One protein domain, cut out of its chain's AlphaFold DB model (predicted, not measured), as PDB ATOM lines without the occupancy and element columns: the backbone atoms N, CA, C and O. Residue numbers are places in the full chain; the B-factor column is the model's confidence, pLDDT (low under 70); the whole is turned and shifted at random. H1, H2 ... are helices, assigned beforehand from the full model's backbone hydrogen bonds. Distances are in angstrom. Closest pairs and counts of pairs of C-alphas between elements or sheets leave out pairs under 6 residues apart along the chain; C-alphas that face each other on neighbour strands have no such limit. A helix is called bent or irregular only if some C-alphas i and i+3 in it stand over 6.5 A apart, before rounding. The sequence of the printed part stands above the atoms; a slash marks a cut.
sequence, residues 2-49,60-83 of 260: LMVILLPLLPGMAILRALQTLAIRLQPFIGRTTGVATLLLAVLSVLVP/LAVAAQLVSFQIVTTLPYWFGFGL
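What this domain is: This is residues 2 to 49 and 60 to 83 of the 260 residues of an uncharacterized protein of Accumulibacter phosphatis (strain UW-1) (UniProt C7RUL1). Three helices make an open zigzag, with the long, kinked H2 in the middle, H1 folding back from its first end and H3 running back near its last end. The frame is loose: each neighbouring pair comes close near one end, and much of H1 and H2 stands free. The printed part has 72 residues, with three named helices in the order H1, H2, H3 and no named strand; its class is all helix. The radius of gyration of the C-alphas is 15.7 A, and the C-alphas span 47 by 36 by 21 A.

How they stand to each other: H2, residues 20 to 47, has a kink of 64 degrees near residue 27, and it is irregular, but only just: C-alphas 25 and 28 are 7.0 A apart. H1, residues 2 to 18, is close to H2 but not clearly touching; their closest C-alphas, those of Leu 16 and Ala 23, are 7.2 A apart. H1 and H2 run opposite ways at a shallow tilt of 28 degrees. H3, residues 60 to 78, is also close to H2 but not clearly touching, with the closest C-alphas, those of Val 46 and Val 62, 7.4 A apart. H2 and H3 run opposite ways at a shallow tilt of 25 degrees. H1 and H3 are apart. The O i to N i+4 pairs within hydrogen-bond range are 9 of 13 in H1, 18 of 24 in H2 and 13 of 15 in H3.

Where its parts are: H2 is 37.8 A long from first to last C-alpha, from (152.854, 160.207, 113.836) to (116.456, 168.540, 108.136). H1 begins at C-alpha 2 (138.261, 166.365, 92.047) and is 24.2 A long, with a kink of 25 degrees near residue 9. H3 is 25.9 A long and ends at C-alpha 78 (128.281, 143.318, 109.298).

The domain as a whole: The C-alphas farthest apart, those of Thr 21 and Leu 60, are 47.1 A apart. The link from H1 to H2 is tight. The link from H2 to H3 is across the cut, where residues 50 to 59 are not printed and C-alphas 49 and 60 are 12.4 A apart. The mean pLDDT of the printed part is 72.4, and 16 residues are under 70, among them residues 73 to 83.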
ATOM      1  N   LEU A   2     136.945 166.604  91.430       77.12
ATOM      2  CA  LEU A   2     138.261 166.365  92.047       77.12
ATOM      3  C   LEU A   2     138.483 167.188  93.327       77.12
ATOM      4  O   LEU A   2     138.837 166.622  94.349       77.12
ATOM      5  N   MET A   3     138.176 168.490  93.307       79.31
ATOM      6  CA  MET A   3     138.316 169.356  94.487       79.31
ATOM      7  C   MET A   3     137.491 168.882  95.689       79.31
ATOM      8  O   MET A   3     137.963 168.974  96.808       79.31
ATOM      9  N   VAL A   4     136.306 168.305  95.479       71.56
ATOM     10  CA  VAL A   4     135.441 167.822  96.574       71.56
ATOM     11  C   VAL A   4     136.053 166.604  97.273       71.56
ATOM     12  O   VAL A   4     135.891 166.441  98.475       71.56
ATOM     13  N   ILE A   5     136.790 165.777  96.528       78.25
ATOM     14  CA  ILE A   5     137.468 164.582  97.049       78.25
ATOM     15  C   ILE A   5     138.846 164.945  97.617       78.25
ATOM     16  O   ILE A   5     139.258 164.415  98.646       78.25
ATOM     17  N   LEU A   6     139.558 165.872  96.972       80.56
ATOM     18  CA  LEU A   6     140.921 166.250  97.341       80.56
ATOM     19  C   LEU A   6     140.959 167.130  98.598       80.56
ATOM     20  O   LEU A   6     141.861 166.980  99.420       80.56
ATOM     21  N   LEU A   7     139.969 168.012  98.768       80.94
ATOM     22  CA  LEU A   7     139.895 168.955  99.883       80.94
ATOM     23  C   LEU A   7     139.819 168.286 101.270       80.94
ATOM     24  O   LEU A   7     140.491 168.786 102.165       80.94
ATOM     25  N   PRO A   8     139.096 167.166 101.490       74.94
ATOM     26  CA  PRO A   8     139.168 166.429 102.755       74.94
ATOM     27  C   PRO A   8     140.401 165.514 102.863       74.94
ATOM     28  O   PRO A   8     140.875 165.262 103.972       74.94
ATOM     29  N   LEU A   9     140.958 165.039 101.742       74.00
ATOM     30  CA  LEU A   9     142.123 164.143 101.749       74.00
ATOM     31  C   LEU A   9     143.424 164.859 102.152       74.00
ATOM     32  O   LEU A   9     144.220 164.317 102.920       74.00
ATOM     33  N   LEU A  10     143.633 166.077 101.642       85.38
ATOM     34  CA  LEU A  10     144.812 166.910 101.908       85.38
ATOM     35  C   LEU A  10     145.079 167.151 103.407       85.38
ATOM     36  O   LEU A  10     146.190 166.856 103.855       85.38
ATOM     37  N   PRO A  11     144.112 167.641 104.206       76.62
ATOM     38  CA  PRO A  11     144.323 167.853 105.632       76.62
ATOM     39  C   PRO A  11     144.512 166.530 106.380       76.62
ATOM     40  O   PRO A  11     145.352 166.473 107.273       76.62
ATOM     41  N   GLY A  12     143.828 165.449 105.981       72.62
ATOM     42  CA  GLY A  12     144.031 164.120 106.570       72.62
ATOM     43  C   GLY A  12     145.479 163.638 106.434       72.62
ATOM     44  O   GLY A  12     146.116 163.281 107.425       72.62
ATOM     45  N   MET A  13     146.035 163.719 105.221       79.44
ATOM     46  CA  MET A  13     147.438 163.393 104.929       79.44
ATOM     47  C   MET A  13     148.432 164.319 105.646       79.44
ATOM     48  O   MET A  13     149.447 163.852 106.169       79.44
ATOM     49  N   ALA A  14     148.157 165.626 105.685       83.50
ATOM     50  CA  ALA A  14     149.023 166.599 106.350       83.50
ATOM     51  C   ALA A  14     149.105 166.347 107.866       83.50
ATOM     52  O   ALA A  14     150.196 166.361 108.440       83.50
ATOM     53  N   ILE A  15     147.969 166.037 108.498       77.25
ATOM     54  CA  ILE A  15     147.878 165.695 109.923       77.25
ATOM     55  C   ILE A  15     148.622 164.383 110.207       77.25
ATOM     56  O   ILE A  15     149.422 164.331 111.140       77.25
ATOM     57  N   LEU A  16     148.434 163.350 109.375       78.81
ATOM     58  CA  LEU A  16     149.138 162.065 109.498       78.81
ATOM     59  C   LEU A  16     150.665 162.216 109.429       78.81
ATOM     60  O   LEU A  16     151.380 161.561 110.187       78.81
ATOM     61  N   ARG A  17     151.176 163.100 108.559       85.69
ATOM     62  CA  ARG A  17     152.619 163.375 108.462       85.69
ATOM     63  C   ARG A  17     153.171 164.142 109.656       85.69
ATOM     64  O   ARG A  17     154.274 163.841 110.097       85.69
ATOM     65  N   ALA A  18     152.437 165.128 110.164       87.94
ATOM     66  CA  ALA A  18     152.927 165.977 111.245       87.94
ATOM     67  C   ALA A  18     152.898 165.282 112.620       87.94
ATOM     68  O   ALA A  18     153.654 165.654 113.513       87.94
ATOM     69  N   LEU A  19     152.007 164.300 112.813       85.00
ATOM     70  CA  LEU A  19     151.588 163.844 114.143       85.00
ATOM     71  C   LEU A  19     151.648 162.316 114.299       85.00
ATOM     72  O   LEU A  19     150.785 161.718 114.943       85.00
ATOM     73  N   GLN A  20     152.683 161.669 113.756       81.38
ATOM     74  CA  GLN A  20     152.854 160.207 113.836       81.38
ATOM     75  C   GLN A  20     152.815 159.673 115.279       81.38
ATOM     76  O   GLN A  20     152.200 158.646 115.550       81.38
ATOM     77  N   THR A  21     153.389 160.405 116.236       80.56
ATOM     78  CA  THR A  21     153.382 160.031 117.663       80.56
ATOM     79  C   THR A  21     152.012 160.219 118.326       80.56
ATOM     80  O   THR A  21     151.701 159.574 119.325       80.56
ATOM     81  N   LEU A  22     151.174 161.100 117.773       75.12
ATOM     82  CA  LEU A  22     149.826 161.391 118.260       75.12
ATOM     83  C   LEU A  22     148.774 160.453 117.651       75.12
ATOM     84  O   LEU A  22     147.730 160.250 118.268       75.12
ATOM     85  N   ALA A  23     149.069 159.817 116.512       70.75
ATOM     86  CA  ALA A  23     148.188 158.853 115.852       70.75
ATOM     87  C   ALA A  23     147.788 157.691 116.780       70.75
ATOM     88  O   ALA A  23     146.608 157.352 116.862       70.75
ATOM     89  N   ILE A  24     148.735 157.175 117.571       77.81
ATOM     90  CA  ILE A  24     148.500 156.078 118.527       77.81
ATOM     91  C   ILE A  24     147.480 156.488 119.604       77.81
ATOM     92  O   ILE A  24     146.677 155.677 120.059       77.81
ATOM     93  N   ARG A  25     147.459 157.769 119.996       79.81
ATOM     94  CA  ARG A  25     146.504 158.284 120.992       79.81
ATOM     95  C   ARG A  25     145.181 158.747 120.390       79.81
ATOM     96  O   ARG A  25     144.175 158.758 121.094       79.81
ATOM     97  N   LEU A  26     145.170 159.122 119.111       73.19
ATOM     98  CA  LEU A  26     143.968 159.569 118.407       73.19
ATOM     99  C   LEU A  26     143.110 158.417 117.881       73.19
ATOM    100  O   LEU A  26     141.921 158.622 117.655       73.19
ATOM    101  N   GLN A  27     143.671 157.218 117.727       72.81
ATOM    102  CA  GLN A  27     142.970 156.041 117.213       72.81
ATOM    103  C   GLN A  27     141.607 155.758 117.891       72.81
ATOM    104  O   GLN A  27     140.617 155.613 117.170       72.81
ATOM    105  N   PRO A  28     141.466 155.777 119.235       75.75
ATOM    106  CA  PRO A  28     140.153 155.610 119.870       75.75
ATOM    107  C   PRO A  28     139.231 156.833 119.713       75.75
ATOM    108  O   PRO A  28     138.012 156.713 119.851       75.75
ATOM    109  N   PHE A  29     139.787 158.016 119.446       72.62
ATOM    110  CA  PHE A  29     139.021 159.252 119.295       72.62
ATOM    111  C   PHE A  29     138.393 159.355 117.905       72.62
ATOM    112  O   PHE A  29     137.223 159.716 117.794       72.62
ATOM    113  N   ILE A  30     139.133 158.954 116.866       72.88
ATOM    114  CA  ILE A  30     138.672 158.953 115.473       72.88
ATOM    115  C   ILE A  30     137.427 158.070 115.328       72.88
ATOM    116  O   ILE A  30     136.435 158.516 114.769       72.88
ATOM    117  N   GLY A  31     137.403 156.879 115.936       71.81
ATOM    118  CA  GLY A  31     136.221 156.008 115.882       71.81
ATOM    119  C   GLY A  31     134.941 156.661 116.427       71.81
ATOM    120  O   GLY A  31     133.853 156.443 115.896       71.81
ATOM    121  N   ARG A  32     135.062 157.519 117.451       72.50
ATOM    122  CA  ARG A  32     133.919 158.252 118.017       72.50
ATOM    123  C   ARG A  32     133.553 159.474 117.185       72.50
ATOM    124  O   ARG A  32     132.371 159.705 116.951       72.50
ATOM    125  N   THR A  33     134.534 160.250 116.728       73.94
ATOM    126  CA  THR A  33     134.266 161.468 115.953       73.94
ATOM    127  C   THR A  33     133.718 161.158 114.572       73.94
ATOM    128  O   THR A  33     132.808 161.857 114.134       73.94
ATOM    129  N   THR A  34     134.189 160.094 113.912       74.12
ATOM    130  CA  THR A  34     133.615 159.651 112.639       74.12
ATOM    131  C   THR A  34     132.159 159.251 112.840       74.12
ATOM    132  O   THR A  34     131.308 159.764 112.129       74.12
ATOM    133  N   GLY A  35     131.842 158.463 113.874       71.06
ATOM    134  CA  GLY A  35     130.455 158.102 114.188       71.06
ATOM    135  C   GLY A  35     129.550 159.317 114.430       71.06
ATOM    136  O   GLY A  35     128.451 159.383 113.882       71.06
ATOM    137  N   VAL A  36     130.022 160.312 115.192       75.06
ATOM    138  CA  VAL A  36     129.268 161.554 115.444       75.06
ATOM    139  C   VAL A  36     129.100 162.379 114.167       75.06
ATOM    140  O   VAL A  36     128.006 162.876 113.915       75.06
ATOM    141  N   ALA A  37     130.137 162.502 113.337       70.81
ATOM    142  CA  ALA A  37     130.059 163.221 112.068       70.81
ATOM    143  C   ALA A  37     129.077 162.548 111.096       70.81
ATOM    144  O   ALA A  37     128.266 163.233 110.478       70.81
ATOM    145  N   THR A  38     129.092 161.215 111.009       74.81
ATOM    146  CA  THR A  38     128.145 160.422 110.215       74.81
ATOM    147  C   THR A  38     126.709 160.619 110.706       74.81
ATOM    148  O   THR A  38     125.810 160.829 109.894       74.81
ATOM    149  N   LEU A  39     126.495 160.628 112.027       76.94
ATOM    150  CA  LEU A  39     125.184 160.883 112.625       76.94
ATOM    151  C   LEU A  39     124.696 162.310 112.333       76.94
ATOM    152  O   LEU A  39     123.547 162.505 111.948       76.94
ATOM    153  N   LEU A  40     125.576 163.303 112.468       79.06
ATOM    154  CA  LEU A  40     125.256 164.704 112.211       79.06
ATOM    155  C   LEU A  40     124.900 164.932 110.737       79.06
ATOM    156  O   LEU A  40     123.939 165.636 110.442       79.06
ATOM    157  N   LEU A  41     125.628 164.292 109.815       72.88
ATOM    158  CA  LEU A  41     125.355 164.363 108.381       72.88
ATOM    159  C   LEU A  41     124.017 163.701 108.023       72.88
ATOM    160  O   LEU A  41     123.285 164.217 107.179       72.88
ATOM    161  N   ALA A  42     123.674 162.594 108.691       70.56
ATOM    162  CA  ALA A  42     122.382 161.932 108.536       70.56
ATOM    163  C   ALA A  42     121.230 162.828 109.016       70.56
ATOM    164  O   ALA A  42     120.242 162.990 108.307       70.56
ATOM    165  N   VAL A  43     121.388 163.470 110.178       77.62
ATOM    166  CA  VAL A  43     120.408 164.422 110.721       77.62
ATOM    167  C   VAL A  43     120.258 165.634 109.798       77.62
ATOM    168  O   VAL A  43     119.137 165.975 109.431       77.62
ATOM    169  N   LEU A  44     121.361 166.241 109.343       72.81
ATOM    170  CA  LEU A  44     121.315 167.352 108.385       72.81
ATOM    171  C   LEU A  44     120.618 166.956 107.080       72.81
ATOM    172  O   LEU A  44     119.825 167.731 106.559       72.81
ATOM    173  N   SER A  45     120.860 165.746 106.576       68.00
ATOM    174  CA  SER A  45     120.219 165.263 105.345       68.00
ATOM    175  C   SER A  45     118.695 165.151 105.469       68.00
ATOM    176  O   SER A  45     117.996 165.288 104.469       68.00
ATOM    177  N   VAL A  46     118.174 164.925 106.679       69.69
ATOM    178  CA  VAL A  46     116.730 164.875 106.960       69.69
ATOM    179  C   VAL A  46     116.147 166.265 107.222       69.69
ATOM    180  O   VAL A  46     114.993 166.501 106.881       69.69
ATOM    181  N   LEU A  47     116.923 167.186 107.806       72.38
ATOM    182  CA  LEU A  47     116.456 168.540 108.136       72.38
ATOM    183  C   LEU A  47     116.517 169.528 106.962       72.38
ATOM    184  O   LEU A  47     115.725 170.461 106.922       72.38
ATOM    185  N   VAL A  48     117.468 169.366 106.039       75.69
ATOM    186  CA  VAL A  48     117.683 170.309 104.926       75.69
ATOM    187  C   VAL A  48     116.556 170.341 103.882       75.69
ATOM    188  O   VAL A  48     116.326 171.419 103.337       75.69
ATOM    189  N   PRO A  49     115.815 169.260 103.578       63.25
ATOM    190  CA  PRO A  49     114.737 169.355 102.607       63.25
ATOM    191  C   PRO A  49     113.451 169.865 103.284       63.25
ATOM    192  O   PRO A  49     112.485 169.134 103.471       63.25
ATOM    193  N   LEU A  60     109.926 159.753  98.524       68.50
ATOM    194  CA  LEU A  60     110.602 158.543  98.041       68.50
ATOM    195  C   LEU A  60     112.109 158.748  97.858       68.50
ATOM    196  O   LEU A  60     112.880 157.831  98.129       68.50
ATOM    197  N   ALA A  61     112.539 159.943  97.442       71.75
ATOM    198  CA  ALA A  61     113.958 160.256  97.289       71.75
ATOM    199  C   ALA A  61     114.669 160.273  98.649       71.75
ATOM    200  O   ALA A  61     115.727 159.667  98.802       71.75
ATOM    201  N   VAL A  62     114.043 160.881  99.663       69.94
ATOM    202  CA  VAL A  62     114.579 160.907 101.034       69.94
ATOM    203  C   VAL A  62     114.625 159.504 101.636       69.94
ATOM    204  O   VAL A  62     115.636 159.124 102.224       69.94
ATOM    205  N   ALA A  63     113.573 158.702 101.441       70.31
ATOM    206  CA  ALA A  63     113.543 157.320 101.914       70.31
ATOM    207  C   ALA A  63     114.638 156.463 101.255       70.31
ATOM    208  O   ALA A  63     115.361 155.750 101.951       70.31
ATOM    209  N   ALA A  64     114.822 156.572  99.935       74.31
ATOM    210  CA  ALA A  64     115.872 155.856  99.210       74.31
ATOM    211  C   ALA A  64     117.281 156.284  99.654       74.31
ATOM    212  O   ALA A  64     118.159 155.435  99.820       74.31
ATOM    213  N   GLN A  65     117.488 157.580  99.909       73.81
ATOM    214  CA  GLN A  65     118.746 158.112 100.433       73.81
ATOM    215  C   GLN A  65     119.055 157.538 101.824       73.81
ATOM    216  O   GLN A  65     120.176 157.094 102.071       73.81
ATOM    217  N   LEU A  66     118.055 157.489 102.715       74.38
ATOM    218  CA  LEU A  66     118.196 156.927 104.060       74.38
ATOM    219  C   LEU A  66     118.530 155.432 104.023       74.38
ATOM    220  O   LEU A  66     119.411 154.975 104.748       74.38
ATOM    221  N   VAL A  67     117.838 154.677 103.165       75.69
ATOM    222  CA  VAL A  67     118.063 153.237 102.990       75.69
ATOM    223  C   VAL A  67     119.455 152.981 102.420       75.69
ATOM    224  O   VAL A  67     120.182 152.151 102.952       75.69
ATOM    225  N   SER A  68     119.865 153.729 101.393       73.50
ATOM    226  CA  SER A  68     121.205 153.617 100.811       73.50
ATOM    227  C   SER A  68     122.289 153.921 101.847       73.50
ATOM    228  O   SER A  68     123.249 153.166 101.992       73.50
ATOM    229  N   PHE A  69     122.093 154.967 102.654       75.19
ATOM    230  CA  PHE A  69     123.018 155.319 103.724       75.19
ATOM    231  C   PHE A  69     123.127 154.219 104.782       75.19
ATOM    232  O   PHE A  69     124.241 153.841 105.143       75.19
ATOM    233  N   GLN A  70     121.994 153.664 105.226       72.69
ATOM    234  CA  GLN A  70     121.962 152.545 106.169       72.69
ATOM    235  C   GLN A  70     122.646 151.306 105.599       72.69
ATOM    236  O   GLN A  70     123.447 150.684 106.285       72.69
ATOM    237  N   ILE A  71     122.410 150.961 104.335       73.19
ATOM    238  CA  ILE A  71     123.071 149.824 103.683       73.19
ATOM    239  C   ILE A  71     124.587 150.040 103.672       73.19
ATOM    240  O   ILE A  71     125.324 149.174 104.133       73.19
ATOM    241  N   VAL A  72     125.062 151.210 103.237       74.75
ATOM    242  CA  VAL A  72     126.499 151.517 103.140       74.75
ATOM    243  C   VAL A  72     127.183 151.602 104.508       74.75
ATOM    244  O   VAL A  72     128.365 151.290 104.601       74.75
ATOM    245  N   THR A  73     126.480 151.978 105.580       66.00
ATOM    246  CA  THR A  73     127.052 151.985 106.943       66.00
ATOM    247  C   THR A  73     126.954 150.634 107.645       66.00
ATOM    248  O   THR A  73     127.879 150.245 108.359       66.00
ATOM    249  N   THR A  74     125.874 149.884 107.425       66.12
ATOM    250  CA  THR A  74     125.645 148.601 108.102       66.12
ATOM    251  C   THR A  74     126.402 147.465 107.422       66.12
ATOM    252  O   THR A  74     126.923 146.606 108.131       66.12
ATOM    253  N   LEU A  75     126.549 147.467 106.085       67.31
ATOM    254  CA  LEU A  75     127.296 146.423 105.365       67.31
ATOM    255  C   LEU A  75     128.731 146.282 105.876       67.31
ATOM    256  O   LEU A  75     129.089 145.171 106.234       67.31
ATOM    257  N   PRO A  76     129.555 147.342 105.961       60.78
ATOM    258  CA  PRO A  76     130.939 147.219 106.415       60.78
ATOM    259  C   PRO A  76     131.042 146.774 107.876       60.78
ATOM    260  O   PRO A  76     131.996 146.095 108.256       60.78
ATOM    261  N   TYR A  77     130.049 147.134 108.695       56.38
ATOM    262  CA  TYR A  77     129.969 146.702 110.085       56.38
ATOM    263  C   TYR A  77     129.625 145.208 110.189       56.38
ATOM    264  O   TYR A  77     130.266 144.484 110.947       56.38
ATOM    265  N   TRP A  78     128.683 144.726 109.371       61.31
ATOM    266  CA  TRP A  78     128.281 143.318 109.298       61.31
ATOM    267  C   TRP A  78     129.321 142.424 108.616       61.31
ATOM    268  O   TRP A  78     129.717 141.413 109.184       61.31
ATOM    269  N   PHE A  79     129.842 142.824 107.454       57.47
ATOM    270  CA  PHE A  79     130.964 142.153 106.783       57.47
ATOM    271  C   PHE A  79     132.253 142.216 107.605       57.47
ATOM    272  O   PHE A  79     133.207 141.484 107.359       57.47
ATOM    273  N   GLY A  80     132.281 143.089 108.610       54.59
ATOM    274  CA  GLY A  80     133.350 143.176 109.570       54.59
ATOM    275  C   GLY A  80     133.334 142.105 110.669       54.59
ATOM    276  O   GLY A  80     134.280 142.085 111.462       54.59
ATOM    277  N   PHE A  81     132.319 141.245 110.761       46.78
ATOM    278  CA  PHE A  81     132.266 140.213 111.794       46.78
ATOM    279  C   PHE A  81     133.131 139.005 111.422       46.78
ATOM    280  O   PHE A  81     132.814 138.271 110.494       46.78
ATOM    281  N   GLY A  82     134.212 138.789 112.179       47.50
ATOM    282  CA  GLY A  82     134.977 137.537 112.119       47.50
ATOM    283  C   GLY A  82     136.496 137.651 112.240       47.50
ATOM    284  O   GLY A  82     137.137 136.624 112.415       47.50
ATOM    285  N   LEU A  83     137.084 138.854 112.196       38.81
ATOM    286  CA  LEU A  83     138.533 139.026 112.374       38.81
ATOM    287  C   LEU A  83     138.884 139.646 113.734       38.81
ATOM    288  O   LEU A  83     138.257 140.646 114.109       38.81
TER     289      LEU A  83